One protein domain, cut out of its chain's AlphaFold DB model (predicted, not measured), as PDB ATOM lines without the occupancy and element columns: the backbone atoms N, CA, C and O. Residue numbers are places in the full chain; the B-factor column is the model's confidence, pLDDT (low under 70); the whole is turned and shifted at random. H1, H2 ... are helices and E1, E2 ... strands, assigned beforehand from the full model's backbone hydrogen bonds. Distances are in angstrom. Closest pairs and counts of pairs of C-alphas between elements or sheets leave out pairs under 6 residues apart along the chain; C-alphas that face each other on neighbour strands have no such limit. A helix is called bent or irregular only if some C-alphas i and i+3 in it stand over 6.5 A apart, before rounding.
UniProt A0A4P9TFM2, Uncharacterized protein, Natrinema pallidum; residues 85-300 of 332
ATOM      1  N   ASN A  85     142.223 111.629 153.163       90.25
ATOM      2  CA  ASN A  85     141.271 112.695 152.847       90.25
ATOM      3  C   ASN A  85     141.105 113.679 154.017       90.25
ATOM      4  O   ASN A  85     140.832 114.856 153.791       90.25
ATOM      5  N   ARG A  86     141.238 113.203 155.265       91.44
ATOM      6  CA  ARG A  86     141.177 114.056 156.464       91.44
ATOM      7  C   ARG A  86     142.454 114.888 156.596       91.44
ATOM      8  O   ARG A  86     142.364 116.100 156.754       91.44
ATOM      9  N   LEU A  87     143.619 114.266 156.403       96.25
ATOM     10  CA  LEU A  87     144.918 114.942 156.402       96.25
ATOM     11  C   LEU A  87     145.008 116.000 155.296       96.25
ATOM     12  O   LEU A  87     145.404 117.130 155.562       96.25
ATOM     13  N   GLU A  88     144.586 115.678 154.069       95.69
ATOM     14  CA  GLU A  88     144.538 116.639 152.963       95.69
ATOM     15  C   GLU A  88     143.629 117.825 153.284       95.69
ATOM     16  O   GLU A  88     143.977 118.968 152.982       95.69
ATOM     17  N   ARG A  89     142.486 117.560 153.927       95.56
ATOM     18  CA  ARG A  89     141.550 118.603 154.338       95.56
ATOM     19  C   ARG A  89     142.160 119.529 155.384       95.56
ATOM     20  O   ARG A  89     142.141 120.739 155.183       95.56
ATOM     21  N   VAL A  90     142.711 118.975 156.463       98.12
ATOM     22  CA  VAL A  90     143.358 119.764 157.522       98.12
ATOM     23  C   VAL A  90     144.533 120.554 156.947       98.12
ATOM     24  O   VAL A  90     144.627 121.754 157.191       98.12
ATOM     25  N   LYS A  91     145.364 119.929 156.100       97.94
ATOM     26  CA  LYS A  91     146.470 120.599 155.403       97.94
ATOM     27  C   LYS A  91     145.979 121.828 154.634       97.94
ATOM     28  O   LYS A  91     146.523 122.910 154.810       97.94
ATOM     29  N   GLN A  92     144.927 121.682 153.822       97.75
ATOM     30  CA  GLN A  92     144.344 122.796 153.064       97.75
ATOM     31  C   GLN A  92     143.764 123.896 153.960       97.75
ATOM     32  O   GLN A  92     143.893 125.070 153.624       97.75
ATOM     33  N   ILE A  93     143.116 123.543 155.072       98.19
ATOM     34  CA  ILE A  93     142.559 124.526 156.011       98.19
ATOM     35  C   ILE A  93     143.691 125.330 156.646       98.19
ATOM     36  O   ILE A  93     143.672 126.555 156.563       98.19
ATOM     37  N   ILE A  94     144.715 124.656 157.184       98.25
ATOM     38  CA  ILE A  94     145.884 125.302 157.797       98.25
ATOM     39  C   ILE A  94     146.591 126.235 156.803       98.25
ATOM     40  O   ILE A  94     146.925 127.359 157.171       98.25
ATOM     41  N   SER A  95     146.759 125.827 155.539       96.81
ATOM     42  CA  SER A  95     147.356 126.683 154.498       96.81
ATOM     43  C   SER A  95     146.559 127.960 154.199       96.81
ATOM     44  O   SER A  95     147.121 128.899 153.642       96.81
ATOM     45  N   ASN A  96     145.262 127.997 154.517       97.00
ATOM     46  CA  ASN A  96     144.376 129.127 154.224       97.00
ATOM     47  C   ASN A  96     144.048 129.991 155.453       97.00
ATOM     48  O   ASN A  96     143.357 131.001 155.299       97.00
ATOM     49  N   LEU A  97     144.512 129.615 156.649       97.81
ATOM     50  CA  LEU A  97     144.360 130.436 157.852       97.81
ATOM     51  C   LEU A  97     145.091 131.769 157.686       97.81
ATOM     52  O   LEU A  97     146.176 131.834 157.105       97.81
ATOM     53  N   SER A  98     144.534 132.834 158.261       97.50
ATOM     54  CA  SER A  98     145.293 134.069 158.453       97.50
ATOM     55  C   SER A  98     146.437 133.871 159.457       97.50
ATOM     56  O   SER A  98     146.431 132.934 160.256       97.50
ATOM     57  N   ASP A  99     147.415 134.779 159.456       96.31
ATOM     58  CA  ASP A  99     148.526 134.763 160.422       96.31
ATOM     59  C   ASP A  99     148.029 134.797 161.867       96.31
ATOM     60  O   ASP A  99     148.457 133.980 162.676       96.31
ATOM     61  N   THR A 100     147.032 135.637 162.159       97.38
ATOM     62  CA  THR A 100     146.412 135.704 163.488       97.38
ATOM     63  C   THR A 100     145.726 134.397 163.887       97.38
ATOM     64  O   THR A 100     145.842 133.979 165.034       97.38
ATOM     65  N   GLU A 101     144.999 133.744 162.977       97.81
ATOM     66  CA  GLU A 101     144.319 132.479 163.289       97.81
ATOM     67  C   GLU A 101     145.316 131.338 163.476       97.81
ATOM     68  O   GLU A 101     145.194 130.555 164.414       97.81
ATOM     69  N   PHE A 102     146.327 131.256 162.610       98.44
ATOM     70  CA  PHE A 102     147.368 130.245 162.730       98.44
ATOM     71  C   PHE A 102     148.153 130.402 164.039       98.44
ATOM     72  O   PHE A 102     148.364 129.416 164.739       98.44
ATOM     73  N   GLU A 103     148.527 131.631 164.408       97.75
ATOM     74  CA  GLU A 103     149.169 131.907 165.696       97.75
ATOM     75  C   GLU A 103     148.270 131.521 166.875       97.75
ATOM     76  O   GLU A 103     148.744 130.915 167.833       97.75
ATOM     77  N   ALA A 104     146.971 131.822 166.796       97.56
ATOM     78  CA  ALA A 104     146.024 131.498 167.857       97.56
ATOM     79  C   ALA A 104     145.893 129.985 168.095       97.56
ATOM     80  O   ALA A 104     145.750 129.574 169.243       97.56
ATOM     81  N   TYR A 105     145.953 129.166 167.041       98.25
ATOM     82  CA  TYR A 105     145.843 127.710 167.156       98.25
ATOM     83  C   TYR A 105     147.174 127.006 167.437       98.25
ATOM     84  O   TYR A 105     147.202 126.029 168.177       98.25
ATOM     85  N   PHE A 106     148.278 127.469 166.844       98.44
ATOM     86  CA  PHE A 106     149.546 126.729 166.823       98.44
ATOM     87  C   PHE A 106     150.725 127.492 167.442       98.44
ATOM     88  O   PHE A 106     151.839 126.969 167.477       98.44
ATOM     89  N   GLY A 107     150.519 128.707 167.956       97.44
ATOM     90  CA  GLY A 107     151.581 129.535 168.533       97.44
ATOM     91  C   GLY A 107     152.258 128.910 169.755       97.44
ATOM     92  O   GLY A 107     153.462 129.080 169.945       97.44
ATOM     93  N   ASP A 108     151.530 128.135 170.561       97.81
ATOM     94  CA  ASP A 108     152.134 127.412 171.683       97.81
ATOM     95  C   ASP A 108     152.930 126.190 171.210       97.81
ATOM     96  O   ASP A 108     154.047 125.975 171.683       97.81
ATOM     97  N   LEU A 109     152.455 125.462 170.193       98.25
ATOM     98  CA  LEU A 109     153.257 124.408 169.563       98.25
ATOM     99  C   LEU A 109     154.543 124.981 168.948       98.25
ATOM    100  O   LEU A 109     155.601 124.368 169.076       98.25
ATOM    101  N   TYR A 110     154.488 126.174 168.350       96.62
ATOM    102  CA  TYR A 110     155.679 126.857 167.840       96.62
ATOM    103  C   TYR A 110     156.704 127.114 168.955       96.62
ATOM    104  O   TYR A 110     157.871 126.746 168.819       96.62
ATOM    105  N   LYS A 111     156.274 127.668 170.096       94.94
ATOM    106  CA  LYS A 111     157.155 127.866 171.264       94.94
ATOM    107  C   LYS A 111     157.710 126.543 171.794       94.94
ATOM    108  O   LYS A 111     158.873 126.496 172.182       94.94
ATOM    109  N   GLN A 112     156.905 125.479 171.792       95.94
ATOM    110  CA  GLN A 112     157.332 124.149 172.224       95.94
ATOM    111  C   GLN A 112     158.424 123.575 171.315       95.94
ATOM    112  O   GLN A 112     159.437 123.083 171.812       95.94
ATOM    113  N   VAL A 113     158.251 123.677 169.993       92.19
ATOM    114  CA  VAL A 113     159.259 123.265 169.002       92.19
ATOM    115  C   VAL A 113     160.567 124.021 169.223       92.19
ATOM    116  O   VAL A 113     161.636 123.414 169.226       92.19
ATOM    117  N   LEU A 114     160.483 125.311 169.540       88.56
ATOM    118  CA  LEU A 114     161.647 126.126 169.868       88.56
ATOM    119  C   LEU A 114     162.178 125.936 171.301       88.56
ATOM    120  O   LEU A 114     163.095 126.650 171.698       88.56
ATOM    121  N   GLY A 115     161.668 124.979 172.083       85.56
ATOM    122  CA  GLY A 115     162.010 124.797 173.502       85.56
ATOM    123  C   GLY A 115     163.478 124.448 173.793       85.56
ATOM    124  O   GLY A 115     163.888 124.442 174.950       85.56
ATOM    125  N   LYS A 116     164.292 124.166 172.765       79.81
ATOM    126  CA  LYS A 116     165.761 124.058 172.883       79.81
ATOM    127  C   LYS A 116     166.467 125.423 172.875       79.81
ATOM    128  O   LYS A 116     167.664 125.490 173.146       79.81
ATOM    129  N   HIS A 117     165.762 126.506 172.555       75.00
ATOM    130  CA  HIS A 117     166.301 127.859 172.576       75.00
ATOM    131  C   HIS A 117     166.372 128.383 174.023       75.00
ATOM    132  O   HIS A 117     165.360 128.372 174.721       75.00
ATOM    133  N   PRO A 118     167.520 128.915 174.483       72.25
ATOM    134  CA  PRO A 118     167.725 129.277 175.891       72.25
ATOM    135  C   PRO A 118     166.808 130.403 176.391       72.25
ATOM    136  O   PRO A 118     166.547 130.495 177.586       72.25
ATOM    137  N   ASP A 119     166.331 131.259 175.482       79.38
ATOM    138  CA  ASP A 119     165.453 132.390 175.813       79.38
ATOM    139  C   ASP A 119     163.950 132.056 175.695       79.38
ATOM    140  O   ASP A 119     163.118 132.950 175.848       79.38
ATOM    141  N   ILE A 120     163.587 130.808 175.373       83.25
ATOM    142  CA  ILE A 120     162.190 130.391 175.193       83.25
ATOM    143  C   ILE A 120     161.842 129.362 176.253       83.25
ATOM    144  O   ILE A 120     162.452 128.301 176.343       83.25
ATOM    145  N   GLU A 121     160.826 129.683 177.042       88.75
ATOM    146  CA  GLU A 121     160.219 128.739 177.968       88.75
ATOM    147  C   GLU A 121     159.160 127.923 177.205       88.75
ATOM    148  O   GLU A 121     158.207 128.518 176.683       88.75
ATOM    149  N   PRO A 122     159.329 126.593 177.065       92.19
ATOM    150  CA  PRO A 122     158.350 125.756 176.383       92.19
ATOM    151  C   PRO A 122     157.034 125.707 177.184       92.19
ATOM    152  O   PRO A 122     157.089 125.597 178.410       92.19
ATOM    153  N   PRO A 123     155.857 125.759 176.531       95.88
ATOM    154  CA  PRO A 123     154.566 125.727 177.227       95.88
ATOM    155  C   PRO A 123     154.321 124.474 178.073       95.88
ATOM    156  O   PRO A 123     153.661 124.560 179.106       95.88
ATOM    157  N   VAL A 124     154.845 123.321 177.649       96.19
ATOM    158  CA  VAL A 124     154.745 122.058 178.384       96.19
ATOM    159  C   VAL A 124     156.122 121.655 178.892       96.19
ATOM    160  O   VAL A 124     157.074 121.487 178.119       96.19
ATOM    161  N   GLU A 125     156.215 121.482 180.210       92.12
ATOM    162  CA  GLU A 125     157.433 121.033 180.876       92.12
ATOM    163  C   GLU A 125     157.829 119.629 180.408       92.12
ATOM    164  O   GLU A 125     157.005 118.721 180.283       92.12
ATOM    165  N   ARG A 126     159.129 119.443 180.172       88.75
ATOM    166  CA  ARG A 126     159.687 118.127 179.865       88.75
ATOM    167  C   ARG A 126     159.579 117.224 181.106       88.75
ATOM    168  O   ARG A 126     159.913 117.691 182.198       88.75
ATOM    169  N   PRO A 127     159.191 115.942 180.958       89.31
ATOM    170  CA  PRO A 127     159.243 114.989 182.060       89.31
ATOM    171  C   PRO A 127     160.661 114.916 182.656       89.31
ATOM    172  O   PRO A 127     161.632 114.909 181.896       89.31
ATOM    173  N   PRO A 128     160.818 114.886 183.990       85.62
ATOM    174  CA  PRO A 128     162.127 114.965 184.644       85.62
ATOM    175  C   PRO A 128     163.058 113.781 184.339       85.62
ATOM    176  O   PRO A 128     164.272 113.919 184.474       85.62
ATOM    177  N   GLU A 129     162.499 112.633 183.963       83.25
ATOM    178  CA  GLU A 129     163.217 111.435 183.521       83.25
ATOM    179  C   GLU A 129     163.793 111.557 182.106       83.25
ATOM    180  O   GLU A 129     164.706 110.819 181.761       83.25
ATOM    181  N   VAL A 130     163.310 112.504 181.300       83.12
ATOM    182  CA  VAL A 130     163.768 112.693 179.924       83.12
ATOM    183  C   VAL A 130     164.897 113.721 179.913       83.12
ATOM    184  O   VAL A 130     164.694 114.904 180.207       83.12
ATOM    185  N   GLY A 131     166.103 113.287 179.546       76.38
ATOM    186  CA  GLY A 131     167.261 114.157 179.376       76.38
ATOM    187  C   GLY A 131     167.012 115.222 178.309       76.38
ATOM    188  O   GLY A 131     166.175 115.047 177.434       76.38
ATOM    189  N   LEU A 132     167.733 116.349 178.348       70.75
ATOM    190  CA  LEU A 132     167.527 117.490 177.433       70.75
ATOM    191  C   LEU A 132     167.644 117.122 175.937       70.75
ATOM    192  O   LEU A 132     167.016 117.759 175.080       70.75
ATOM    193  N   HIS A 133     168.442 116.102 175.634       70.31
ATOM    194  CA  HIS A 133     168.726 115.647 174.274       70.31
ATOM    195  C   HIS A 133     167.853 114.476 173.835       70.31
ATOM    196  O   HIS A 133     167.767 114.225 172.638       70.31
ATOM    197  N   ASP A 134     167.154 113.840 174.771       80.06
ATOM    198  CA  ASP A 134     166.326 112.681 174.481       80.06
ATOM    199  C   ASP A 134     165.129 113.070 173.611       80.06
ATOM    200  O   ASP A 134     164.614 114.203 173.656       80.06
ATOM    201  N   PHE A 135     164.692 112.094 172.821       85.06
ATOM    202  CA  PHE A 135     163.545 112.211 171.943       85.06
ATOM    203  C   PHE A 135     162.265 112.529 172.729       85.06
ATOM    204  O   PHE A 135     161.847 111.786 173.619       85.06
ATOM    205  N   VAL A 136     161.600 113.611 172.324       91.62
ATOM    206  CA  VAL A 136     160.234 113.946 172.732       91.62
ATOM    207  C   VAL A 136     159.465 114.352 171.488       91.62
ATOM    208  O   VAL A 136     159.872 115.269 170.771       91.62
ATOM    209  N   LEU A 137     158.357 113.667 171.245       95.44
ATOM    210  CA  LEU A 137     157.386 114.020 170.228       95.44
ATOM    211  C   LEU A 137     156.323 114.927 170.841       95.44
ATOM    212  O   LEU A 137     155.739 114.598 171.873       95.44
ATOM    213  N   PHE A 138     156.053 116.036 170.174       97.81
ATOM    214  CA  PHE A 138     154.956 116.943 170.466       97.81
ATOM    215  C   PHE A 138     153.789 116.577 169.561       97.81
ATOM    216  O   PHE A 138     153.934 116.578 168.336       97.81
ATOM    217  N   VAL A 139     152.650 116.255 170.165       98.50
ATOM    218  CA  VAL A 139     151.437 115.870 169.445       98.50
ATOM    219  C   VAL A 139     150.343 116.879 169.746       98.50
ATOM    220  O   VAL A 139     150.079 117.182 170.905       98.50
ATOM    221  N   VAL A 140     149.730 117.412 168.696       98.44
ATOM    222  CA  VAL A 140     148.609 118.347 168.789       98.44
ATOM    223  C   VAL A 140     147.486 117.856 167.886       98.44
ATOM    224  O   VAL A 140     147.673 117.712 166.676       98.44
ATOM    225  N   ASP A 141     146.326 117.604 168.477       98.44
ATOM    226  CA  ASP A 141     145.156 117.060 167.801       98.44
ATOM    227  C   ASP A 141     144.289 118.185 167.234       98.44
ATOM    228  O   ASP A 141     143.993 119.166 167.910       98.44
ATOM    229  N   VAL A 142     143.886 118.053 165.970       98.38
ATOM    230  CA  VAL A 142     143.101 119.051 165.234       98.38
ATOM    231  C   VAL A 142     141.717 118.494 164.936       98.38
ATOM    232  O   VAL A 142     141.582 117.439 164.310       98.38
ATOM    233  N   TYR A 143     140.683 119.239 165.319       97.81
ATOM    234  CA  TYR A 143     139.281 118.881 165.125       97.81
ATOM    235  C   TYR A 143     138.596 119.882 164.200       97.81
ATOM    236  O   TYR A 143     138.715 121.091 164.396       97.81
ATOM    237  N   LEU A 144     137.868 119.388 163.197       96.62
ATOM    238  CA  LEU A 144     137.131 120.234 162.258       96.62
ATOM    239  C   LEU A 144     135.636 120.274 162.582       96.62
ATOM    240  O   LEU A 144     135.068 119.255 162.959       96.62
ATOM    241  N   ASP A 145     134.966 121.402 162.379       95.19
ATOM    242  CA  ASP A 145     133.502 121.451 162.456       95.19
ATOM    243  C   ASP A 145     132.846 120.903 161.166       95.19
ATOM    244  O   ASP A 145     133.506 120.530 160.189       95.19
ATOM    245  N   ASP A 146     131.512 120.855 161.151       91.50
ATOM    246  CA  ASP A 146     130.733 120.431 159.978       91.50
ATOM    247  C   ASP A 146     130.863 121.395 158.775       91.50
ATOM    248  O   ASP A 146     130.521 121.023 157.648       91.50
ATOM    249  N   GLU A 147     131.335 122.626 159.000       92.56
ATOM    250  CA  GLU A 147     131.572 123.660 157.983       92.56
ATOM    251  C   GLU A 147     133.020 123.653 157.459       92.56
ATOM    252  O   GLU A 147     133.374 124.480 156.619       92.56
ATOM    253  N   GLU A 148     133.824 122.673 157.883       90.00
ATOM    254  CA  GLU A 148     135.226 122.494 157.504       90.00
ATOM    255  C   GLU A 148     136.139 123.645 157.974       90.00
ATOM    256  O   GLU A 148     137.124 123.970 157.311       90.00
ATOM    257  N   ASN A 149     135.846 124.226 159.141       95.12
ATOM    258  CA  ASN A 149     136.756 125.100 159.887       95.12
ATOM    259  C   ASN A 149     137.409 124.336 161.045       95.12
ATOM    260  O   ASN A 149     136.907 123.296 161.462       95.12
ATOM    261  N   ILE A 150     138.511 124.855 161.599       97.62
ATOM    262  CA  ILE A 150     139.054 124.333 162.862       97.62
ATOM    263  C   ILE A 150     138.063 124.665 163.983       97.62
ATOM    264  O   ILE A 150     137.824 125.836 164.273       97.62
ATOM    265  N   GLU A 151     137.491 123.629 164.592       97.56
ATOM    266  CA  GLU A 151     136.601 123.732 165.750       97.56
ATOM    267  C   GLU A 151     137.412 123.888 167.036       97.56
ATOM    268  O   GLU A 151     137.108 124.736 167.875       97.56
ATOM    269  N   ALA A 152     138.448 123.059 167.179       97.50
ATOM    270  CA  ALA A 152     139.348 123.078 168.318       97.50
ATOM    271  C   ALA A 152     140.691 122.417 167.986       97.50
ATOM    272  O   ALA A 152     140.817 121.637 167.036       97.50
ATOM    273  N   VAL A 153     141.674 122.724 168.824       98.12
ATOM    274  CA  VAL A 153     142.997 122.107 168.850       98.12
ATOM    275  C   VAL A 153     143.271 121.685 170.297       98.12
ATOM    276  O   VAL A 153     142.885 122.422 171.204       98.12
ATOM    277  N   SER A 154     143.851 120.504 170.520       98.25
ATOM    278  CA  SER A 154     144.211 120.054 171.874       98.25
ATOM    279  C   SER A 154     145.412 120.814 172.443       98.25
ATOM    280  O   SER A 154     146.194 121.421 171.703       98.25
ATOM    281  N   ASP A 155     145.592 120.748 173.763       98.00
ATOM    282  CA  ASP A 155     146.877 121.082 174.371       98.00
ATOM    283  C   ASP A 155     147.958 120.107 173.880       98.00
ATOM    284  O   ASP A 155     147.691 118.958 173.526       98.00
ATOM    285  N   ILE A 156     149.220 120.533 173.917       98.56
ATOM    286  CA  ILE A 156     150.335 119.721 173.420       98.56
ATOM    287  C   ILE A 156     150.499 118.467 174.278       98.56
ATOM    288  O   ILE A 156     150.845 118.550 175.455       98.56
ATOM    289  N   HIS A 157     150.311 117.292 173.693       97.94
ATOM    290  CA  HIS A 157     150.645 116.009 174.306       97.94
ATOM    291  C   HIS A 157     152.119 115.675 174.058       97.94
ATOM    292  O   HIS A 157     152.704 116.101 173.058       97.94
ATOM    293  N   LEU A 158     152.726 114.897 174.956       97.38
ATOM    294  CA  LEU A 158     154.103 114.428 174.793       97.38
ATOM    295  C   LEU A 158     154.138 112.912 174.629       97.38
ATOM    296  O   LEU A 158     153.561 112.197 175.447       97.38
ATOM    297  N   VAL A 159     154.884 112.425 173.640       95.50
ATOM    298  CA  VAL A 159     155.289 111.014 173.551       95.50
ATOM    299  C   VAL A 159     156.801 110.936 173.702       95.50
ATOM    300  O   VAL A 159     157.539 111.637 173.011       95.50
ATOM    301  N   TYR A 160     157.272 110.109 174.624       93.31
ATOM    302  CA  TYR A 160     158.689 109.977 174.964       93.31
ATOM    303  C   TYR A 160     159.000 108.546 175.398       93.31
ATOM    304  O   TYR A 160     158.099 107.714 175.500       93.31
ATOM    305  N   TYR A 161     160.275 108.252 175.636       88.38
ATOM    306  CA  TYR A 161     160.711 106.969 176.176       88.38
ATOM    307  C   TYR A 161     161.255 107.168 177.585       88.38
ATOM    308  O   TYR A 161     161.993 108.120 177.829       88.38
ATOM    309  N   ASP A 162     160.871 106.289 178.506       86.62
ATOM    310  CA  ASP A 162     161.464 106.255 179.843       86.62
ATOM    311  C   ASP A 162     162.864 105.611 179.832       86.62
ATOM    312  O   ASP A 162     163.334 105.097 178.813       86.62
ATOM    313  N   ASP A 163     163.522 105.589 180.994       84.38
ATOM    314  CA  ASP A 163     164.836 104.956 181.190       84.38
ATOM    315  C   ASP A 163     164.869 103.465 180.785       84.38
ATOM    316  O   ASP A 163     165.930 102.911 180.480       84.38
ATOM    317  N   GLU A 164     163.717 102.789 180.789       86.31
ATOM    318  CA  GLU A 164     163.563 101.389 180.386       86.31
ATOM    319  C   GLU A 164     163.257 101.232 178.885       86.31
ATOM    320  O   GLU A 164     163.083 100.109 178.403       86.31
ATOM    321  N   LYS A 165     163.251 102.337 178.128       84.50
ATOM    322  CA  LYS A 165     162.879 102.422 176.710       84.50
ATOM    323  C   LYS A 165     161.432 102.016 176.431       84.50
ATOM    324  O   LYS A 165     161.107 101.627 175.307       84.50
ATOM    325  N   ASN A 166     160.550 102.120 177.421       88.69
ATOM    326  CA  ASN A 166     159.120 101.994 177.185       88.69
ATOM    327  C   ASN A 166     158.570 103.342 176.730       88.69
ATOM    328  O   ASN A 166     158.899 104.384 177.296       88.69
ATOM    329  N   GLN A 167     157.706 103.313 175.719       91.50
ATOM    330  CA  GLN A 167     156.988 104.509 175.309       91.50
ATOM    331  C   GLN A 167     156.019 104.941 176.406       91.50
ATOM    332  O   GLN A 167     155.202 104.147 176.877       91.50
ATOM    333  N   GLN A 168     156.087 106.218 176.742       95.12
ATOM    334  CA  GLN A 168     155.184 106.908 177.641       95.12
ATOM    335  C   GLN A 168     154.433 107.994 176.873       95.12
ATOM    336  O   GLN A 168     154.933 108.553 175.894       95.12
ATOM    337  N   GLU A 169     153.226 108.300 177.340       94.88
ATOM    338  CA  GLU A 169     152.385 109.360 176.793       94.88
ATOM    339  C   GLU A 169     151.902 110.257 177.936       94.88
ATOM    340  O   GLU A 169     151.280 109.792 178.895       94.88
ATOM    341  N   LEU A 170     152.191 111.553 177.834       95.62
ATOM    342  CA  LEU A 170     151.592 112.587 178.665       95.62
ATOM    343  C   LEU A 170     150.450 113.230 177.877       95.62
ATOM    344  O   LEU A 170     150.690 114.058 176.996       95.62
ATOM    345  N   ARG A 171     149.214 112.849 178.209       95.06
ATOM    346  CA  ARG A 171     148.001 113.479 177.675       95.06
ATOM    347  C   ARG A 171     147.641 114.715 178.493       95.06
ATOM    348  O   ARG A 171     147.397 114.608 179.694       95.06
ATOM    349  N   ASN A 172     147.621 115.859 177.821       95.88
ATOM    350  CA  ASN A 172     147.120 117.132 178.343       95.88
ATOM    351  C   ASN A 172     145.659 117.343 177.904       95.88
ATOM    352  O   ASN A 172     145.039 116.393 177.428       95.88
ATOM    353  N   ASP A 173     145.095 118.536 178.118       96.44
ATOM    354  CA  ASP A 173     143.681 118.811 177.834       96.44
ATOM    355  C   ASP A 173     143.336 118.513 176.367       96.44
ATOM    356  O   ASP A 173     143.978 119.013 175.440       96.44
ATOM    357  N   ASP A 174     142.325 117.674 176.163       95.62
ATOM    358  CA  ASP A 174     141.752 117.384 174.856       95.62
ATOM    359  C   ASP A 174     140.299 117.877 174.867       95.62
ATOM    360  O   ASP A 174     139.488 117.373 175.655       95.62
ATOM    361  N   PRO A 175     139.932 118.846 174.008       95.25
ATOM    362  CA  PRO A 175     138.580 119.391 173.975       95.25
ATOM    363  C   PRO A 175     137.513 118.327 173.675       95.25
ATOM    364  O   PRO A 175     136.341 118.537 174.011       95.25
ATOM    365  N   PHE A 176     137.886 117.196 173.060       94.81
ATOM    366  CA  PHE A 176     136.963 116.138 172.664       94.81
ATOM    367  C   PHE A 176     137.508 114.718 172.907       94.81
ATOM    368  O   PHE A 176     137.656 113.947 171.964       94.81
ATOM    369  N   GLU A 177     137.663 114.315 174.172       85.88
ATOM    370  CA  GLU A 177     138.172 112.980 174.566       85.88
ATOM    371  C   GLU A 177     137.505 111.773 173.855       85.88
ATOM    372  O   GLU A 177     138.149 110.753 173.609       85.88
ATOM    373  N   ASP A 178     136.212 111.868 173.519       90.31
ATOM    374  CA  ASP A 178     135.438 110.788 172.884       90.31
ATOM    375  C   ASP A 178     135.414 110.859 171.340       90.31
ATOM    376  O   ASP A 178     134.748 110.048 170.680       90.31
ATOM    377  N   ARG A 179     136.090 111.842 170.732       91.94
ATOM    378  CA  ARG A 179     136.094 112.072 169.281       91.94
ATOM    379  C   ARG A 179     137.478 111.793 168.710       91.94
ATOM    380  O   ARG A 179     138.481 112.259 169.213       91.94
ATOM    381  N   THR A 180     137.542 111.087 167.582       91.31
ATOM    382  CA  THR A 180     138.810 110.929 166.857       91.31
ATOM    383  C   THR A 180     139.187 112.232 166.140       91.31
ATOM    384  O   THR A 180     138.387 112.692 165.310       91.31
ATOM    385  N   PRO A 181     140.395 112.784 166.351       95.50
ATOM    386  CA  PRO A 181     140.838 114.001 165.678       95.50
ATOM    387  C   PRO A 181     140.934 113.821 164.167       95.50
ATOM    388  O   PRO A 181     141.097 112.703 163.665       95.50
ATOM    389  N   ASP A 182     140.769 114.921 163.433       96.12
ATOM    390  CA  ASP A 182     140.846 114.975 161.971       96.12
ATOM    391  C   ASP A 182     142.278 114.890 161.451       96.12
ATOM    392  O   ASP A 182     142.510 114.282 160.404       96.12
ATOM    393  N   ALA A 183     143.232 115.394 162.223       97.19
ATOM    394  CA  ALA A 183     144.651 115.113 162.080       97.19
ATOM    395  C   ALA A 183     145.343 115.287 163.432       97.19
ATOM    396  O   ALA A 183     144.842 116.015 164.286       97.19
ATOM    397  N   SER A 184     146.520 114.690 163.579       97.44
ATOM    398  CA  SER A 184     147.410 114.936 164.713       97.44
ATOM    399  C   SER A 184     148.724 115.459 164.156       97.44
ATOM    400  O   SER A 184     149.411 114.751 163.422       97.44
ATOM    401  N   VAL A 185     149.066 116.710 164.447       98.38
ATOM    402  CA  VAL A 185     150.362 117.287 164.077       98.38
ATOM    403  C   VAL A 185     151.414 116.698 165.013       98.38
ATOM    404  O   VAL A 185     151.260 116.784 166.227       98.38
ATOM    405  N   GLN A 186     152.458 116.081 164.453       98.00
ATOM    406  CA  GLN A 186     153.473 115.337 165.205       98.00
ATOM    407  C   GLN A 186     154.862 115.899 164.902       98.00
ATOM    408  O   GLN A 186     155.432 115.607 163.853       98.00
ATOM    409  N   LEU A 187     155.410 116.709 165.807       95.88
ATOM    410  CA  LEU A 187     156.682 117.416 165.607       95.88
ATOM    411  C   LEU A 187     157.676 117.117 166.728       95.88
ATOM    412  O   LEU A 187     157.320 116.599 167.779       95.88
ATOM    413  N   VAL A 188     158.938 117.466 166.507       90.81
ATOM    414  CA  VAL A 188     159.997 117.417 167.523       90.81
ATOM    415  C   VAL A 188     160.582 118.811 167.716       90.81
ATOM    416  O   VAL A 188     160.278 119.733 166.960       90.81
ATOM    417  N   ALA A 189     161.421 118.979 168.737       87.12
ATOM    418  CA  ALA A 189     162.128 120.237 168.933       87.12
ATOM    419  C   ALA A 189     163.103 120.515 167.781       87.12
ATOM    420  O   ALA A 189     163.955 119.674 167.485       87.12
ATOM    421  N   ASP A 190     163.007 121.711 167.203       83.00
ATOM    422  CA  ASP A 190     163.787 122.154 166.047       83.00
ATOM    423  C   ASP A 190     163.945 123.688 166.040       83.00
ATOM    424  O   ASP A 190     163.319 124.399 166.830       83.00
ATOM    425  N   PHE A 191     164.789 124.215 165.154       78.44
ATOM    426  CA  PHE A 191     165.042 125.645 164.992       78.44
ATOM    427  C   PHE A 191     164.321 126.193 163.773       78.44
ATOM    428  O   PHE A 191     164.831 126.170 162.656       78.44
ATOM    429  N   ILE A 192     163.150 126.766 164.019       83.75
ATOM    430  CA  ILE A 192     162.320 127.372 162.987       83.75
ATOM    431  C   ILE A 192     162.397 128.903 163.112       83.75
ATOM    432  O   ILE A 192     162.161 129.437 164.195       83.75
ATOM    433  N   PRO A 193     162.759 129.645 162.048       80.44
ATOM    434  CA  PRO A 193     163.043 131.076 162.150       80.44
ATOM    435  C   PRO A 193     161.812 131.925 162.429       80.44
ATOM    436  O   PRO A 193     161.948 132.981 163.028       80.44
ATOM    437  N   SER A 194     160.639 131.551 161.929       84.81
ATOM    438  CA  SER A 194     159.447 132.393 161.990       84.81
ATOM    439  C   SER A 194     158.180 131.557 162.013       84.81
ATOM    440  O   SER A 194     158.181 130.391 161.615       84.81
ATOM    441  N   LEU A 195     157.076 132.188 162.414       88.19
ATOM    442  CA  LEU A 195     155.764 131.556 162.388       88.19
ATOM    443  C   LEU A 195     155.345 131.144 160.962       88.19
ATOM    444  O   LEU A 195     154.726 130.099 160.792       88.19
ATOM    445  N   ASP A 196     155.746 131.904 159.938       90.50
ATOM    446  CA  ASP A 196     155.495 131.550 158.533       90.50
ATOM    447  C   ASP A 196     156.199 130.247 158.138       90.50
ATOM    448  O   ASP A 196     155.578 129.358 157.561       90.50
ATOM    449  N   VAL A 197     157.482 130.094 158.487       89.69
ATOM    450  CA  VAL A 197     158.209 128.840 158.222       89.69
ATOM    451  C   VAL A 197     157.643 127.706 159.074       89.69
ATOM    452  O   VAL A 197     157.556 126.573 158.612       89.69
ATOM    453  N   PHE A 198     157.181 128.004 160.290       95.19
ATOM    454  CA  PHE A 198     156.524 127.021 161.143       95.19
ATOM    455  C   PHE A 198     155.199 126.521 160.560       95.19
ATOM    456  O   PHE A 198     154.932 125.321 160.597       95.19
ATOM    457  N   ARG A 199     154.396 127.401 159.952       97.44
ATOM    458  CA  ARG A 199     153.200 127.001 159.200       97.44
ATOM    459  C   ARG A 199     153.552 126.015 158.095       97.44
ATOM    460  O   ARG A 199     152.921 124.963 157.999       97.44
ATOM    461  N   GLU A 200     154.570 126.327 157.302       96.19
ATOM    462  CA  GLU A 200     155.032 125.426 156.246       96.19
ATOM    463  C   GLU A 200     155.569 124.105 156.818       96.19
ATOM    464  O   GLU A 200     155.341 123.054 156.223       96.19
ATOM    465  N   TYR A 201     156.185 124.114 158.005       95.69
ATOM    466  CA  TYR A 201     156.644 122.894 158.675       95.69
ATOM    467  C   TYR A 201     155.481 121.993 159.116       95.69
ATOM    468  O   TYR A 201     155.500 120.786 158.873       95.69
ATOM    469  N   VAL A 202     154.418 122.572 159.685       98.25
ATOM    470  CA  VAL A 202     153.184 121.840 160.020       98.25
ATOM    471  C   VAL A 202     152.558 121.233 158.758       98.25
ATOM    472  O   VAL A 202     152.209 120.051 158.735       98.25
ATOM    473  N   ILE A 203     152.463 122.013 157.676       98.12
ATOM    474  CA  ILE A 203     151.966 121.547 156.371       98.12
ATOM    475  C   ILE A 203     152.845 120.410 155.828       98.12
ATOM    476  O   ILE A 203     152.323 119.435 155.276       98.12
ATOM    477  N   TYR A 204     154.164 120.513 155.998       97.81
ATOM    478  CA  TYR A 204     155.122 119.501 155.573       97.81
ATOM    479  C   TYR A 204     154.983 118.191 156.346       97.81
ATOM    480  O   TYR A 204     154.957 117.119 155.739       97.81
ATOM    481  N   ASN A 205     154.800 118.259 157.666       98.00
ATOM    482  CA  ASN A 205     154.529 117.081 158.482       98.00
ATOM    483  C   ASN A 205     153.242 116.373 158.030       98.00
ATOM    484  O   ASN A 205     153.259 115.165 157.803       98.00
ATOM    485  N   LEU A 206     152.154 117.113 157.781       98.44
ATOM    486  CA  LEU A 206     150.911 116.532 157.252       98.44
ATOM    487  C   LEU A 206     151.100 115.916 155.856       98.44
ATOM    488  O   LEU A 206     150.510 114.882 155.547       98.44
ATOM    489  N   ARG A 207     151.949 116.507 155.007       98.12
ATOM    490  CA  ARG A 207     152.333 115.934 153.705       98.12
ATOM    491  C   ARG A 207     153.092 114.611 153.872       98.12
ATOM    492  O   ARG A 207     152.789 113.661 153.150       98.12
ATOM    493  N   CYS A 208     154.009 114.528 154.836       98.12
ATOM    494  CA  CYS A 208     154.703 113.288 155.193       98.12
ATOM    495  C   CYS A 208     153.739 112.233 155.763       98.12
ATOM    496  O   CYS A 208     153.842 111.065 155.411       98.12
ATOM    497  N   GLN A 209     152.741 112.623 156.559       98.38
ATOM    498  CA  GLN A 209     151.710 111.687 157.026       98.38
ATOM    499  C   GLN A 209     150.842 111.155 155.874       98.38
ATOM    500  O   GLN A 209     150.511 109.973 155.837       98.38
ATOM    501  N   ILE A 210     150.509 111.991 154.881       98.00
ATOM    502  CA  ILE A 210     149.788 111.537 153.679       98.00
ATOM    503  C   ILE A 210     150.618 110.503 152.907       98.00
ATOM    504  O   ILE A 210     150.072 109.478 152.495       98.00
ATOM    505  N   ARG A 211     151.927 110.745 152.734       97.88
ATOM    506  CA  ARG A 211     152.872 109.758 152.180       97.88
ATOM    507  C   ARG A 211     152.799 108.447 152.959       97.88
ATOM    508  O   ARG A 211     152.669 107.384 152.355       97.88
ATOM    509  N   ASP A 212     152.833 108.529 154.281       97.62
ATOM    510  CA  ASP A 212     152.831 107.356 155.146       97.62
ATOM    511  C   ASP A 212     151.560 106.514 154.986       97.62
ATOM    512  O   ASP A 212     151.646 105.293 154.842       97.62
ATOM    513  N   CYS A 213     150.391 107.148 154.848       96.62
ATOM    514  CA  CYS A 213     149.155 106.430 154.544       96.62
ATOM    515  C   CYS A 213     149.223 105.639 153.221       96.62
ATOM    516  O   CYS A 213     148.620 104.571 153.119       96.62
ATOM    517  N   TYR A 214     149.920 106.133 152.187       97.25
ATOM    518  CA  TYR A 214     150.102 105.373 150.939       97.25
ATOM    519  C   TYR A 214     150.961 104.126 151.160       97.25
ATOM    520  O   TYR A 214     150.584 103.040 150.706       97.25
ATOM    521  N   HIS A 215     152.064 104.256 151.896       96.38
ATOM    522  CA  HIS A 215     152.936 103.130 152.227       96.38
ATOM    523  C   HIS A 215     152.226 102.083 153.086       96.38
ATOM    524  O   HIS A 215     152.320 100.892 152.789       96.38
ATOM    525  N   GLU A 216     151.406 102.509 154.045       95.19
ATOM    526  CA  GLU A 216     150.540 101.625 154.830       95.19
ATOM    527  C   GLU A 216     149.481 100.886 154.014       95.19
ATOM    528  O   GLU A 216     148.879  99.936 154.506       95.19
ATOM    529  N   MET A 217     149.221 101.316 152.783       95.94
ATOM    530  CA  MET A 217     148.370 100.609 151.832       95.94
ATOM    531  C   MET A 217     149.184  99.805 150.816       95.94
ATOM    532  O   MET A 217     148.608  99.282 149.868       95.94
ATOM    533  N   GLY A 218     150.509  99.736 150.948       96.06
ATOM    534  CA  GLY A 218     151.400  99.134 149.958       96.06
ATOM    535  C   GLY A 218     151.312  99.809 148.587       96.06
ATOM    536  O   GLY A 218     151.416  99.141 147.551       96.06
ATOM    537  N   LEU A 219     151.052 101.115 148.558       96.50
ATOM    538  CA  LEU A 219     150.999 101.926 147.349       96.50
ATOM    539  C   LEU A 219     152.207 102.852 147.269       96.50
ATOM    540  O   LEU A 219     152.709 103.326 148.281       96.50
ATOM    541  N   GLU A 220     152.608 103.158 146.038       95.69
ATOM    542  CA  GLU A 220     153.512 104.271 145.782       95.69
ATOM    543  C   GLU A 220     152.710 105.583 145.856       95.69
ATOM    544  O   GLU A 220     151.726 105.721 145.111       95.69
ATOM    545  N   PRO A 221     153.099 106.549 146.704       96.19
ATOM    546  CA  PRO A 221     152.488 107.868 146.733       96.19
ATOM    547  C   PRO A 221     152.551 108.569 145.358       96.19
ATOM    548  O   PRO A 221     153.476 108.333 144.565       96.19
ATOM    549  N   PRO A 222     151.596 109.464 145.043       96.12
ATOM    550  CA  PRO A 222     151.750 110.453 143.977       96.12
ATOM    551  C   PRO A 222     153.033 111.275 144.156       96.12
ATOM    552  O   PRO A 222     153.479 111.473 145.280       96.12
ATOM    553  N   GLU A 223     153.603 111.785 143.058       96.19
ATOM    554  CA  GLU A 223     154.881 112.527 143.061       96.19
ATOM    555  C   GLU A 223     154.898 113.680 144.074       96.19
ATOM    556  O   GLU A 223     155.869 113.846 144.800       96.19
ATOM    557  N   GLU A 224     153.784 114.404 144.211       95.19
ATOM    558  CA  GLU A 224     153.660 115.493 145.180       95.19
ATOM    559  C   GLU A 224     153.790 115.042 146.642       95.19
ATOM    560  O   GLU A 224     154.019 115.881 147.497       95.19
ATOM    561  N   TYR A 225     153.667 113.755 146.962       97.19
ATOM    562  CA  TYR A 225     153.812 113.218 148.318       97.19
ATOM    563  C   TYR A 225     155.105 112.414 148.505       97.19
ATOM    564  O   TYR A 225     155.351 111.914 149.597       97.19
ATOM    565  N   ARG A 226     155.963 112.299 147.485       97.50
ATOM    566  CA  ARG A 226     157.241 111.575 147.594       97.50
ATOM    567  C   ARG A 226     158.328 112.448 148.204       97.50
ATOM    568  O   ARG A 226     159.238 112.915 147.527       97.50
ATOM    569  N   VAL A 227     158.201 112.682 149.500       96.31
ATOM    570  CA  VAL A 227     159.123 113.511 150.280       96.31
ATOM    571  C   VAL A 227     159.793 112.724 151.388       96.31
ATOM    572  O   VAL A 227     159.229 111.740 151.869       96.31
ATOM    573  N   LEU A 228     160.981 113.156 151.802       96.50
ATOM    574  CA  LEU A 228     161.669 112.632 152.982       96.50
ATOM    575  C   LEU A 228     161.339 113.464 154.217       96.50
ATOM    576  O   LEU A 228     161.226 114.676 154.134       96.50
ATOM    577  N   GLY A 229     161.224 112.819 155.372       93.31
ATOM    578  CA  GLY A 229     161.000 113.510 156.641       93.31
ATOM    579  C   GLY A 229     159.938 112.850 157.503       93.31
ATOM    580  O   GLY A 229     159.204 111.950 157.071       93.31
ATOM    581  N   ARG A 230     159.874 113.278 158.762       92.50
ATOM    582  CA  ARG A 230     159.020 112.661 159.781       92.50
ATOM    583  C   ARG A 230     157.548 112.996 159.528       92.50
ATOM    584  O   ARG A 230     157.154 114.160 159.541       92.50
ATOM    585  N   GLY A 231     156.752 111.954 159.295       95.50
ATOM    586  CA  GLY A 231     155.294 112.017 159.275       95.50
ATOM    587  C   GLY A 231     154.736 111.442 160.570       95.50
ATOM    588  O   GLY A 231     154.945 112.015 161.636       95.50
ATOM    589  N   ASP A 232     154.058 110.303 160.476       96.06
ATOM    590  CA  ASP A 232     153.492 109.629 161.646       96.06
ATOM    591  C   ASP A 232     154.567 108.824 162.391       96.06
ATOM    592  O   ASP A 232     155.326 108.051 161.793       96.06
ATOM    593  N   HIS A 233     154.643 108.991 163.710       94.19
ATOM    594  CA  HIS A 233     155.669 108.368 164.535       94.19
ATOM    595  C   HIS A 233     155.585 106.836 164.562       94.19
ATOM    596  O   HIS A 233     156.625 106.172 164.507       94.19
ATOM    597  N   GLU A 234     154.383 106.261 164.615       92.62
ATOM    598  CA  GLU A 234     154.193 104.809 164.656       92.62
ATOM    599  C   GLU A 234     154.497 104.173 163.296       92.62
ATOM    600  O   GLU A 234     155.091 103.092 163.220       92.62
ATOM    601  N   ILE A 235     154.178 104.867 162.200       93.50
ATOM    602  CA  ILE A 235     154.577 104.427 160.857       93.50
ATOM    603  C   ILE A 235     156.102 104.528 160.695       93.50
ATOM    604  O   ILE A 235     156.742 103.577 160.244       93.50
ATOM    605  N   ALA A 236     156.721 105.615 161.164       91.44
ATOM    606  CA  ALA A 236     158.170 105.796 161.096       91.44
ATOM    607  C   ALA A 236     158.959 104.699 161.837       91.44
ATOM    608  O   ALA A 236     160.061 104.349 161.411       91.44
ATOM    609  N   LYS A 237     158.417 104.113 162.914       90.31
ATOM    610  CA  LYS A 237     159.037 102.947 163.575       90.31
ATOM    611  C   LYS A 237     159.106 101.728 162.666       90.31
ATOM    612  O   LYS A 237     160.097 101.006 162.715       90.31
ATOM    613  N   ARG A 238     158.091 101.504 161.826       92.56
ATOM    614  CA  ARG A 238     158.101 100.398 160.858       92.56
ATOM    615  C   ARG A 238     159.166 100.596 159.792       92.56
ATOM    616  O   ARG A 238     159.846  99.639 159.459       92.56
ATOM    617  N   TYR A 239     159.382 101.829 159.336       92.69
ATOM    618  CA  TYR A 239     160.469 102.142 158.400       92.69
ATOM    619  C   TYR A 239     161.870 101.919 158.985       92.69
ATOM    620  O   TYR A 239     162.826 101.797 158.229       92.69
ATOM    621  N   ARG A 240     162.025 101.921 160.315       89.31
ATOM    622  CA  ARG A 240     163.294 101.593 160.992       89.31
ATOM    623  C   ARG A 240     163.470 100.100 161.261       89.31
ATOM    624  O   ARG A 240     164.525  99.697 161.734       89.31
ATOM    625  N   ASN A 241     162.435  99.294 161.044       91.19
ATOM    626  CA  ASN A 241     162.479  97.882 161.375       91.19
ATOM    627  C   ASN A 241     163.047  97.076 160.203       91.19
ATOM    628  O   ASN A 241     162.341  96.815 159.231       91.19
ATOM    629  N   ASP A 242     164.293  96.621 160.337       91.25
ATOM    630  CA  ASP A 242     164.984  95.804 159.330       91.25
ATOM    631  C   ASP A 242     164.273  94.470 159.014       91.25
ATOM    632  O   ASP A 242     164.490  93.887 157.950       91.25
ATOM    633  N   ASP A 243     163.388  93.991 159.897       94.19
ATOM    634  CA  ASP A 243     162.556  92.806 159.650       94.19
ATOM    635  C   ASP A 243     161.334  93.100 158.745       94.19
ATOM    636  O   ASP A 243     160.552  92.190 158.443       94.19
ATOM    637  N   ILE A 244     161.161  94.352 158.304       93.12
ATOM    638  CA  ILE A 244     160.131  94.830 157.366       93.12
ATOM    639  C   ILE A 244     160.833  95.430 156.126       93.12
ATOM    640  O   ILE A 244     160.802  96.641 155.893       93.12
ATOM    641  N   PRO A 245     161.492  94.598 155.298       91.62
ATOM    642  CA  PRO A 245     162.436  95.048 154.271       91.62
ATOM    643  C   PRO A 245     161.785  95.722 153.053       91.62
ATOM    644  O   PRO A 245     162.485  96.139 152.133       91.62
ATOM    645  N   GLN A 246     160.453  95.781 152.983       90.88
ATOM    646  CA  GLN A 246     159.738  96.468 151.908       90.88
ATOM    647  C   GLN A 246     159.728  97.993 152.055       90.88
ATOM    648  O   GLN A 246     159.341  98.678 151.108       90.88
ATOM    649  N   TYR A 247     160.074  98.515 153.233       93.94
ATOM    650  CA  TYR A 247     160.142  99.948 153.470       93.94
ATOM    651  C   TYR A 247     161.581 100.442 153.399       93.94
ATOM    652  O   TYR A 247     162.473  99.880 154.024       93.94
ATOM    653  N   ASP A 248     161.770 101.540 152.673       95.06
ATOM    654  CA  ASP A 248     162.956 102.372 152.805       95.06
ATOM    655  C   ASP A 248     162.788 103.331 153.999       95.06
ATOM    656  O   ASP A 248     161.704 103.485 154.577       95.06
ATOM    657  N   HIS A 249     163.856 104.033 154.369       93.56
ATOM    658  CA  HIS A 249     163.845 104.983 155.481       93.56
ATOM    659  C   HIS A 249     163.224 106.339 155.094       93.56
ATOM    660  O   HIS A 249     163.850 107.381 155.234       93.56
ATOM    661  N   TYR A 250     161.963 106.360 154.649       95.50
ATOM    662  CA  TYR A 250     161.272 107.586 154.200       95.50
ATOM    663  C   TYR A 250     161.194 108.698 155.262       95.50
ATOM    664  O   TYR A 250     161.068 109.879 154.941       95.50
ATOM    665  N   HIS A 251     161.248 108.322 156.540       92.62
ATOM    666  CA  HIS A 251     161.248 109.260 157.661       92.62
ATOM    667  C   HIS A 251     162.594 109.965 157.879       92.62
ATOM    668  O   HIS A 251     162.626 110.972 158.585       92.62
ATOM    669  N   ASP A 252     163.683 109.414 157.338       90.62
ATOM    670  CA  ASP A 252     165.033 109.946 157.466       90.62
ATOM    671  C   ASP A 252     165.295 110.942 156.334       90.62
ATOM    672  O   ASP A 252     165.309 110.616 155.149       90.62
ATOM    673  N   GLU A 253     165.507 112.188 156.730       88.81
ATOM    674  CA  GLU A 253     165.770 113.326 155.854       88.81
ATOM    675  C   GLU A 253     167.080 113.215 155.068       88.81
ATOM    676  O   GLU A 253     167.283 113.926 154.083       88.81
ATOM    677  N   SER A 254     167.977 112.333 155.507       86.56
ATOM    678  CA  SER A 254     169.269 112.077 154.882       86.56
ATOM    679  C   SER A 254     169.299 110.815 154.018       86.56
ATOM    680  O   SER A 254     170.319 110.553 153.372       86.56
ATOM    681  N   ALA A 255     168.202 110.053 153.977       89.56
ATOM    682  CA  ALA A 255     168.130 108.805 153.235       89.56
ATOM    683  C   ALA A 255     168.212 109.023 151.717       89.56
ATOM    684  O   ALA A 255     167.657 109.963 151.151       89.56
ATOM    685  N   GLU A 256     168.872 108.097 151.023       93.38
ATOM    686  CA  GLU A 256     168.938 108.083 149.561       93.38
ATOM    687  C   GLU A 256     167.865 107.143 148.996       93.38
ATOM    688  O   GLU A 256     168.142 105.989 148.666       93.38
ATOM    689  N   VAL A 257     166.628 107.635 148.881       95.56
ATOM    690  CA  VAL A 257     165.493 106.843 148.379       95.56
ATOM    691  C   VAL A 257     165.105 107.284 146.959       95.56
ATOM    692  O   VAL A 257     164.797 108.459 146.738       95.56
ATOM    693  N   PRO A 258     165.108 106.387 145.951       95.38
ATOM    694  CA  PRO A 258     164.813 106.762 144.570       95.38
ATOM    695  C   PRO A 258     163.437 107.415 144.390       95.38
ATOM    696  O   PRO A 258     162.405 106.794 144.616       95.38
ATOM    697  N   GLY A 259     163.423 108.651 143.884       95.19
ATOM    698  CA  GLY A 259     162.187 109.395 143.623       95.19
ATOM    699  C   GLY A 259     161.634 110.155 144.829       95.19
ATOM    700  O   GLY A 259     160.537 110.691 144.708       95.19
ATOM    701  N   TYR A 260     162.388 110.209 145.931       96.88
ATOM    702  CA  TYR A 260     162.084 110.986 147.129       96.88
ATOM    703  C   TYR A 260     163.187 112.013 147.373       96.88
ATOM    704  O   TYR A 260     164.361 111.759 147.098       96.88
ATOM    705  N   GLU A 261     162.812 113.166 147.914       92.50
ATOM    706  CA  GLU A 261     163.757 114.199 148.328       92.50
ATOM    707  C   GLU A 261     163.267 114.943 149.574       92.50
ATOM    708  O   GLU A 261     162.063 115.066 149.813       92.50
ATOM    709  N   LEU A 262     164.210 115.453 150.368       90.75
ATOM    710  CA  LEU A 262     163.921 116.509 151.334       90.75
ATOM    711  C   LEU A 262     163.815 117.835 150.568       90.75
ATOM    712  O   LEU A 262     164.827 118.484 150.273       90.75
ATOM    713  N   ASP A 263     162.588 118.227 150.239       88.50
ATOM    714  CA  ASP A 263     162.270 119.491 149.563       88.50
ATOM    715  C   ASP A 263     161.833 120.609 150.524       88.50
ATOM    716  O   ASP A 263     161.659 121.750 150.090       88.50
ATOM    717  N   PHE A 264     161.707 120.321 151.822       88.81
ATOM    718  CA  PHE A 264     161.416 121.338 152.827       88.81
ATOM    719  C   PHE A 264     162.648 122.191 153.150       88.81
ATOM    720  O   PHE A 264     163.768 121.695 153.309       88.81
ATOM    721  N   ASP A 265     162.431 123.501 153.252       83.81
ATOM    722  CA  ASP A 265     163.415 124.459 153.742       83.81
ATOM    723  C   ASP A 265     163.031 124.847 155.171       83.81
ATOM    724  O   ASP A 265     162.134 125.660 155.386       83.81
ATOM    725  N   TYR A 266     163.746 124.275 156.142       75.38
ATOM    726  CA  TYR A 266     163.628 124.581 157.573       75.38
ATOM    727  C   TYR A 266     163.969 126.044 157.922       75.38
ATOM    728  O   TYR A 266     163.887 126.460 159.078       75.38
ATOM    729  N   GLY A 267     164.341 126.850 156.926       63.56
ATOM    730  CA  GLY A 267     164.897 128.174 157.099       63.56
ATOM    731  C   GLY A 267     166.419 128.114 157.164       63.56
ATOM    732  O   GLY A 267     167.028 127.059 157.295       63.56
ATOM    733  N   PHE A 268     167.071 129.272 157.063       61.28
ATOM    734  CA  PHE A 268     168.538 129.398 157.143       61.28
ATOM    735  C   PHE A 268     169.343 128.735 156.004       61.28
ATOM    736  O   PHE A 268     170.575 128.708 156.070       61.28
ATOM    737  N   GLY A 269     168.697 128.249 154.939       63.56
ATOM    738  CA  GLY A 269     169.376 127.628 153.798       63.56
ATOM    739  C   GLY A 269     170.127 126.353 154.200       63.56
ATOM    740  O   GLY A 269     169.604 125.516 154.932       63.56
ATOM    741  N   ASP A 270     171.379 126.199 153.759       55.75
ATOM    742  CA  ASP A 270     172.185 125.001 154.053       55.75
ATOM    743  C   ASP A 270     172.414 124.767 155.565       55.75
ATOM    744  O   ASP A 270     172.666 123.635 155.978       55.75
ATOM    745  N   LEU A 271     172.307 125.812 156.399       53.06
ATOM    746  CA  LEU A 271     172.471 125.707 157.853       53.06
ATOM    747  C   LEU A 271     171.261 125.063 158.545       53.06
ATOM    748  O   LEU A 271     171.471 124.272 159.460       53.06
ATOM    749  N   GLY A 272     170.029 125.335 158.096       56.97
ATOM    750  CA  GLY A 272     168.831 124.685 158.650       56.97
ATOM    751  C   GLY A 272     168.758 123.206 158.279       56.97
ATOM    752  O   GLY A 272     168.450 122.358 159.112       56.97
ATOM    753  N   LYS A 273     169.179 122.861 157.054       55.69
ATOM    754  CA  LYS A 273     169.332 121.455 156.639       55.69
ATOM    755  C   LYS A 273     170.390 120.716 157.470       55.69
ATOM    756  O   LYS A 273     170.247 119.528 157.742       55.69
ATOM    757  N   ALA A 274     171.457 121.406 157.883       52.44
ATOM    758  CA  ALA A 274     172.499 120.837 158.735       52.44
ATOM    759  C   ALA A 274     172.079 120.713 160.214       52.44
ATOM    760  O   ALA A 274     172.489 119.749 160.861       52.44
ATOM    761  N   SER A 275     171.265 121.635 160.748       50.03
ATOM    762  CA  SER A 275     170.731 121.530 162.116       50.03
ATOM    763  C   SER A 275     169.723 120.393 162.245       50.03
ATOM    764  O   SER A 275     169.849 119.609 163.183       50.03
ATOM    765  N   ALA A 276     168.819 120.230 161.273       48.34
ATOM    766  CA  ALA A 276     167.914 119.082 161.220       48.34
ATOM    767  C   ALA A 276     168.712 117.764 161.199       48.34
ATOM    768  O   ALA A 276     168.492 116.884 162.024       48.34
ATOM    769  N   LYS A 277     169.765 117.683 160.371       43.97
ATOM    770  CA  LYS A 277     170.665 116.518 160.320       43.97
ATOM    771  C   LYS A 277     171.397 116.229 161.642       43.97
ATOM    772  O   LYS A 277     171.639 115.070 161.954       43.97
ATOM    773  N   SER A 278     171.751 117.255 162.418       43.22
ATOM    774  CA  SER A 278     172.462 117.116 163.701       43.22
ATOM    775  C   SER A 278     171.551 116.748 164.877       43.22
ATOM    776  O   SER A 278     172.056 116.349 165.921       43.22
ATOM    777  N   LEU A 279     170.234 116.916 164.752       43.28
ATOM    778  CA  LEU A 279     169.263 116.588 165.801       43.28
ATOM    779  C   LEU A 279     168.646 115.189 165.621       43.28
ATOM    780  O   LEU A 279     167.819 114.787 166.437       43.28
ATOM    781  N   VAL A 280     169.008 114.483 164.542       41.19
ATOM    782  CA  VAL A 280     168.354 113.245 164.082       41.19
ATOM    783  C   VAL A 280     169.150 111.973 164.400       41.19
ATOM    784  O   VAL A 280     168.536 110.908 164.458       41.19
ATOM    785  N   ASP A 281     170.453 112.059 164.679       37.56
ATOM    786  CA  ASP A 281     171.209 110.902 165.171       37.56
ATOM    787  C   ASP A 281     170.966 110.720 166.681       37.56
ATOM    788  O   ASP A 281     171.591 111.369 167.516       37.56
ATOM    789  N   ASP A 282     170.079 109.784 167.025       42.22
ATOM    790  CA  ASP A 282     169.832 109.290 168.397       42.22
ATOM    791  C   ASP A 282     171.086 108.617 169.024       42.22
ATOM    792  O   ASP A 282     171.088 108.269 170.202       42.22
ATOM    793  N   ASP A 283     172.152 108.421 168.234       34.53
ATOM    794  CA  ASP A 283     173.378 107.691 168.594       34.53
ATOM    795  C   ASP A 283     174.647 108.576 168.680       34.53
ATOM    796  O   ASP A 283     175.728 108.067 169.002       34.53
ATOM    797  N   THR A 284     174.570 109.890 168.419       38.47
ATOM    798  CA  THR A 284     175.707 110.812 168.618       38.47
ATOM    799  C   THR A 284     175.495 111.730 169.818       38.47
ATOM    800  O   THR A 284     174.727 112.686 169.783       38.47
ATOM    801  N   ASP A 285     176.284 111.489 170.869       37.19
ATOM    802  CA  ASP A 285     176.503 112.441 171.961       37.19
ATOM    803  C   ASP A 285     177.156 113.720 171.400       37.19
ATOM    804  O   ASP A 285     178.384 113.823 171.298       37.19
ATOM    805  N   TYR A 286     176.350 114.709 171.017       41.91
ATOM    806  CA  TYR A 286     176.846 116.060 170.777       41.91
ATOM    807  C   TYR A 286     177.130 116.725 172.118       41.91
ATOM    808  O   TYR A 286     176.274 116.763 173.001       41.91
ATOM    809  N   SER A 287     178.334 117.269 172.291       44.00
ATOM    810  CA  SER A 287     178.628 118.024 173.505       44.00
ATOM    811  C   SER A 287     177.864 119.351 173.511       44.00
ATOM    812  O   SER A 287     177.622 119.939 172.452       44.00
ATOM    813  N   ASP A 288     177.576 119.894 174.700       44.22
ATOM    814  CA  ASP A 288     177.019 121.251 174.861       44.22
ATOM    815  C   ASP A 288     177.791 122.301 174.035       44.22
ATOM    816  O   ASP A 288     177.223 123.289 173.574       44.22
ATOM    817  N   ALA A 289     179.093 122.085 173.811       44.81
ATOM    818  CA  ALA A 289     179.954 122.968 173.033       44.81
ATOM    819  C   ALA A 289     179.760 122.843 171.510       44.81
ATOM    820  O   ALA A 289     179.839 123.857 170.816       44.81
ATOM    821  N   ASP A 290     179.494 121.643 170.989       42.97
ATOM    822  CA  ASP A 290     179.197 121.425 169.562       42.97
ATOM    823  C   ASP A 290     177.848 122.055 169.195       42.97
ATOM    824  O   ASP A 290     177.691 122.687 168.149       42.97
ATOM    825  N   ILE A 291     176.905 121.978 170.129       49.44
ATOM    826  CA  ILE A 291     175.593 122.613 170.055       49.44
ATOM    827  C   ILE A 291     175.725 124.144 170.167       49.44
ATOM    828  O   ILE A 291     175.195 124.874 169.331       49.44
ATOM    829  N   GLN A 292     176.522 124.658 171.111       48.91
ATOM    830  CA  GLN A 292     176.830 126.094 171.201       48.91
ATOM    831  C   GLN A 292     177.498 126.639 169.925       48.91
ATOM    832  O   GLN A 292     177.275 127.791 169.556       48.91
ATOM    833  N   ALA A 293     178.285 125.821 169.226       47.44
ATOM    834  CA  ALA A 293     178.907 126.188 167.957       47.44
ATOM    835  C   ALA A 293     177.921 126.189 166.771       47.44
ATOM    836  O   ALA A 293     178.088 126.996 165.858       47.44
ATOM    837  N   LEU A 294     176.865 125.362 166.796       44.62
ATOM    838  CA  LEU A 294     175.725 125.478 165.868       44.62
ATOM    839  C   LEU A 294     174.955 126.795 166.088       44.62
ATOM    840  O   LEU A 294     174.448 127.398 165.142       44.62
ATOM    841  N   PHE A 295     174.924 127.270 167.335       45.50
ATOM    842  CA  PHE A 295     174.270 128.510 167.747       45.50
ATOM    843  C   PHE A 295     175.072 129.795 167.463       45.50
ATOM    844  O   PHE A 295     174.475 130.862 167.293       45.50
ATOM    845  N   ASP A 296     176.402 129.704 167.367       45.00
ATOM    846  CA  ASP A 296     177.311 130.813 167.048       45.00
ATOM    847  C   ASP A 296     178.446 130.356 166.098       45.00
ATOM    848  O   ASP A 296     179.606 130.233 166.506       45.00
ATOM    849  N   PRO A 297     178.144 130.091 164.810       40.03
ATOM    850  CA  PRO A 297     179.102 129.486 163.879       40.03
ATOM    851  C   PRO A 297     180.291 130.398 163.529       40.03
ATOM    852  O   PRO A 297     181.266 129.942 162.929       40.03
ATOM    853  N   THR A 298     180.235 131.688 163.876       40.97
ATOM    854  CA  THR A 298     181.293 132.668 163.582       40.97
ATOM    855  C   THR A 298     182.074 133.106 164.821       40.97
ATOM    856  O   THR A 298     183.128 133.732 164.668       40.97
ATOM    857  N   GLY A 299     181.601 132.788 166.035       39.72
ATOM    858  CA  GLY A 299     182.182 133.265 167.297       39.72
ATOM    859  C   GLY A 299     182.207 134.793 167.411       39.72
ATOM    860  O   GLY A 299     182.985 135.354 168.190       39.72
ATOM    861  N   ALA A 300     181.421 135.480 166.583       39.28
ATOM    862  CA  ALA A 300     181.347 136.923 166.513       39.28
ATOM    863  C   ALA A 300     179.959 137.330 166.992       39.28
ATOM    864  O   ALA A 300     178.958 136.989 166.374       39.28
TER     865      ALA A 300
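AT A GLANCE: This is residues 85 to 300 of the 332 residues of an uncharacterized protein of Natrinema pallidum (UniProt A0A4P9TFM2). A strongly twisted antiparallel sheet, built round its longest strand E1, has three helices packed on it: H1 and H3 lie side by side near the E5 edge, and H2 runs along E1 and meets the first residues of H3 nearly at a right angle. Long loops with the short H4 among them spread from the last part of H3, and H5 and H6 lie away from the sheet, at the opposite end of the longest axis from the turn between E1 and E2. The printed part has 216 residues with six named helices and five named strands; along the chain H1 and H2 come first, then the five strands, then H3 to H6, and the sheet is branched, with the antiparallel neighbour pairs E1 and E2, E1 and E3, E1 and E5, and E3 and E4. The class is mixed, helices and strands, with under half of the residues in named elements. The whole is compact, with a radius of gyration of the C-alphas of 17.3 A and spans of 52 by 40 by 38 A.

IN THESE COORDINATES: H1, residues 85 to 96, begins at C-alpha 85 at (141.271, 112.695, 152.847) and is 16.8 A long. H2, residues 99 to 116, spans 23.8 A; it is irregular, with a kink of 67 degrees near residue 106, and C-alphas 105 and 108 are 7.8 A apart. E1, residues 136 to 144, runs 26.1 A from C-alpha 136 at (160.234, 113.946, 172.732). E2 is residues 150 to 153, E3 residues 157 to 161, E4 residues 167 to 170 and E5 residues 183 to 187. H3, the longest helix, residues 195 to 215, spans 30.3 A. H4 is residues 233 to 239, H5 residues 270 to 278, and H6 residues 288 to 295, ending at C-alpha 295 at (174.270, 128.510, 167.747).

HOW THE PARTS SIT: E2, beside residues 141 to 144 of E1, and E3, beside residues 136 to 139, lie on one side of E1, and E5 lies on the other side. The hairpin E1 and E2 has N 143 and O 152 within hydrogen-bond range at 3.0 A. E1 and E3 are antiparallel, with N 137 and O 159 at 2.8 A; E1 and E5 are antiparallel, with N 140 and O 185 at 3.0 A. The hairpin E3 and E4 has N 170 and O 158 at 2.8 A. H2 is on the sheet at a height of 10.5 A and runs along the strands, at 6 degrees to E1 on the local plane. H1 is on the sheet at a height of 8.8 A and runs across the strands, at 90 degrees to E1 on the local plane. H3 only grazes the sheet, with its residues 201 to 209; the closest C-alphas of E5 and H3 are those of Val 185 and Val 202, 6.7 A apart. H1 and H3 touch, the closest C-alphas being those of Lys 91 and Ile 203, 5.7 A apart, at a shallow tilt of 14 degrees, opposite ways. H3 touches H2 with residues 195 to 199 alone, about perpendicular at 83 degrees; the closest C-alphas are those of Tyr 110 and Phe 198, 6.8 A apart. H4 only grazes the sheet, with residue 233, and is close to H3 but not clearly touching it, the closest C-alphas being those of Asp 212 and Ile 235, 6.7 A apart. H5 and H6 are not on the sheet; they are close but not clearly touching, the closest C-alphas being those of Ser 275 and Leu 294, 7.4 A apart. Every O i to N i+4 pair is within hydrogen-bond range in H1, H3, H5 and H6, against 11 of 14 in H2 and 2 of 3 in H4.

THE WHOLE: The two C-alphas farthest apart are those of Asp 146 and Ala 300, at 53.6 A. The printed part has no cut. The links H2 to E1, E4 to E5, H3 to H4 and H4 to H5 are long, the last with 30 residues. The mean pLDDT of the printed part is 85.6; residues 267 to 300 are under 70, with means of 51 in H5 and 46 in H6.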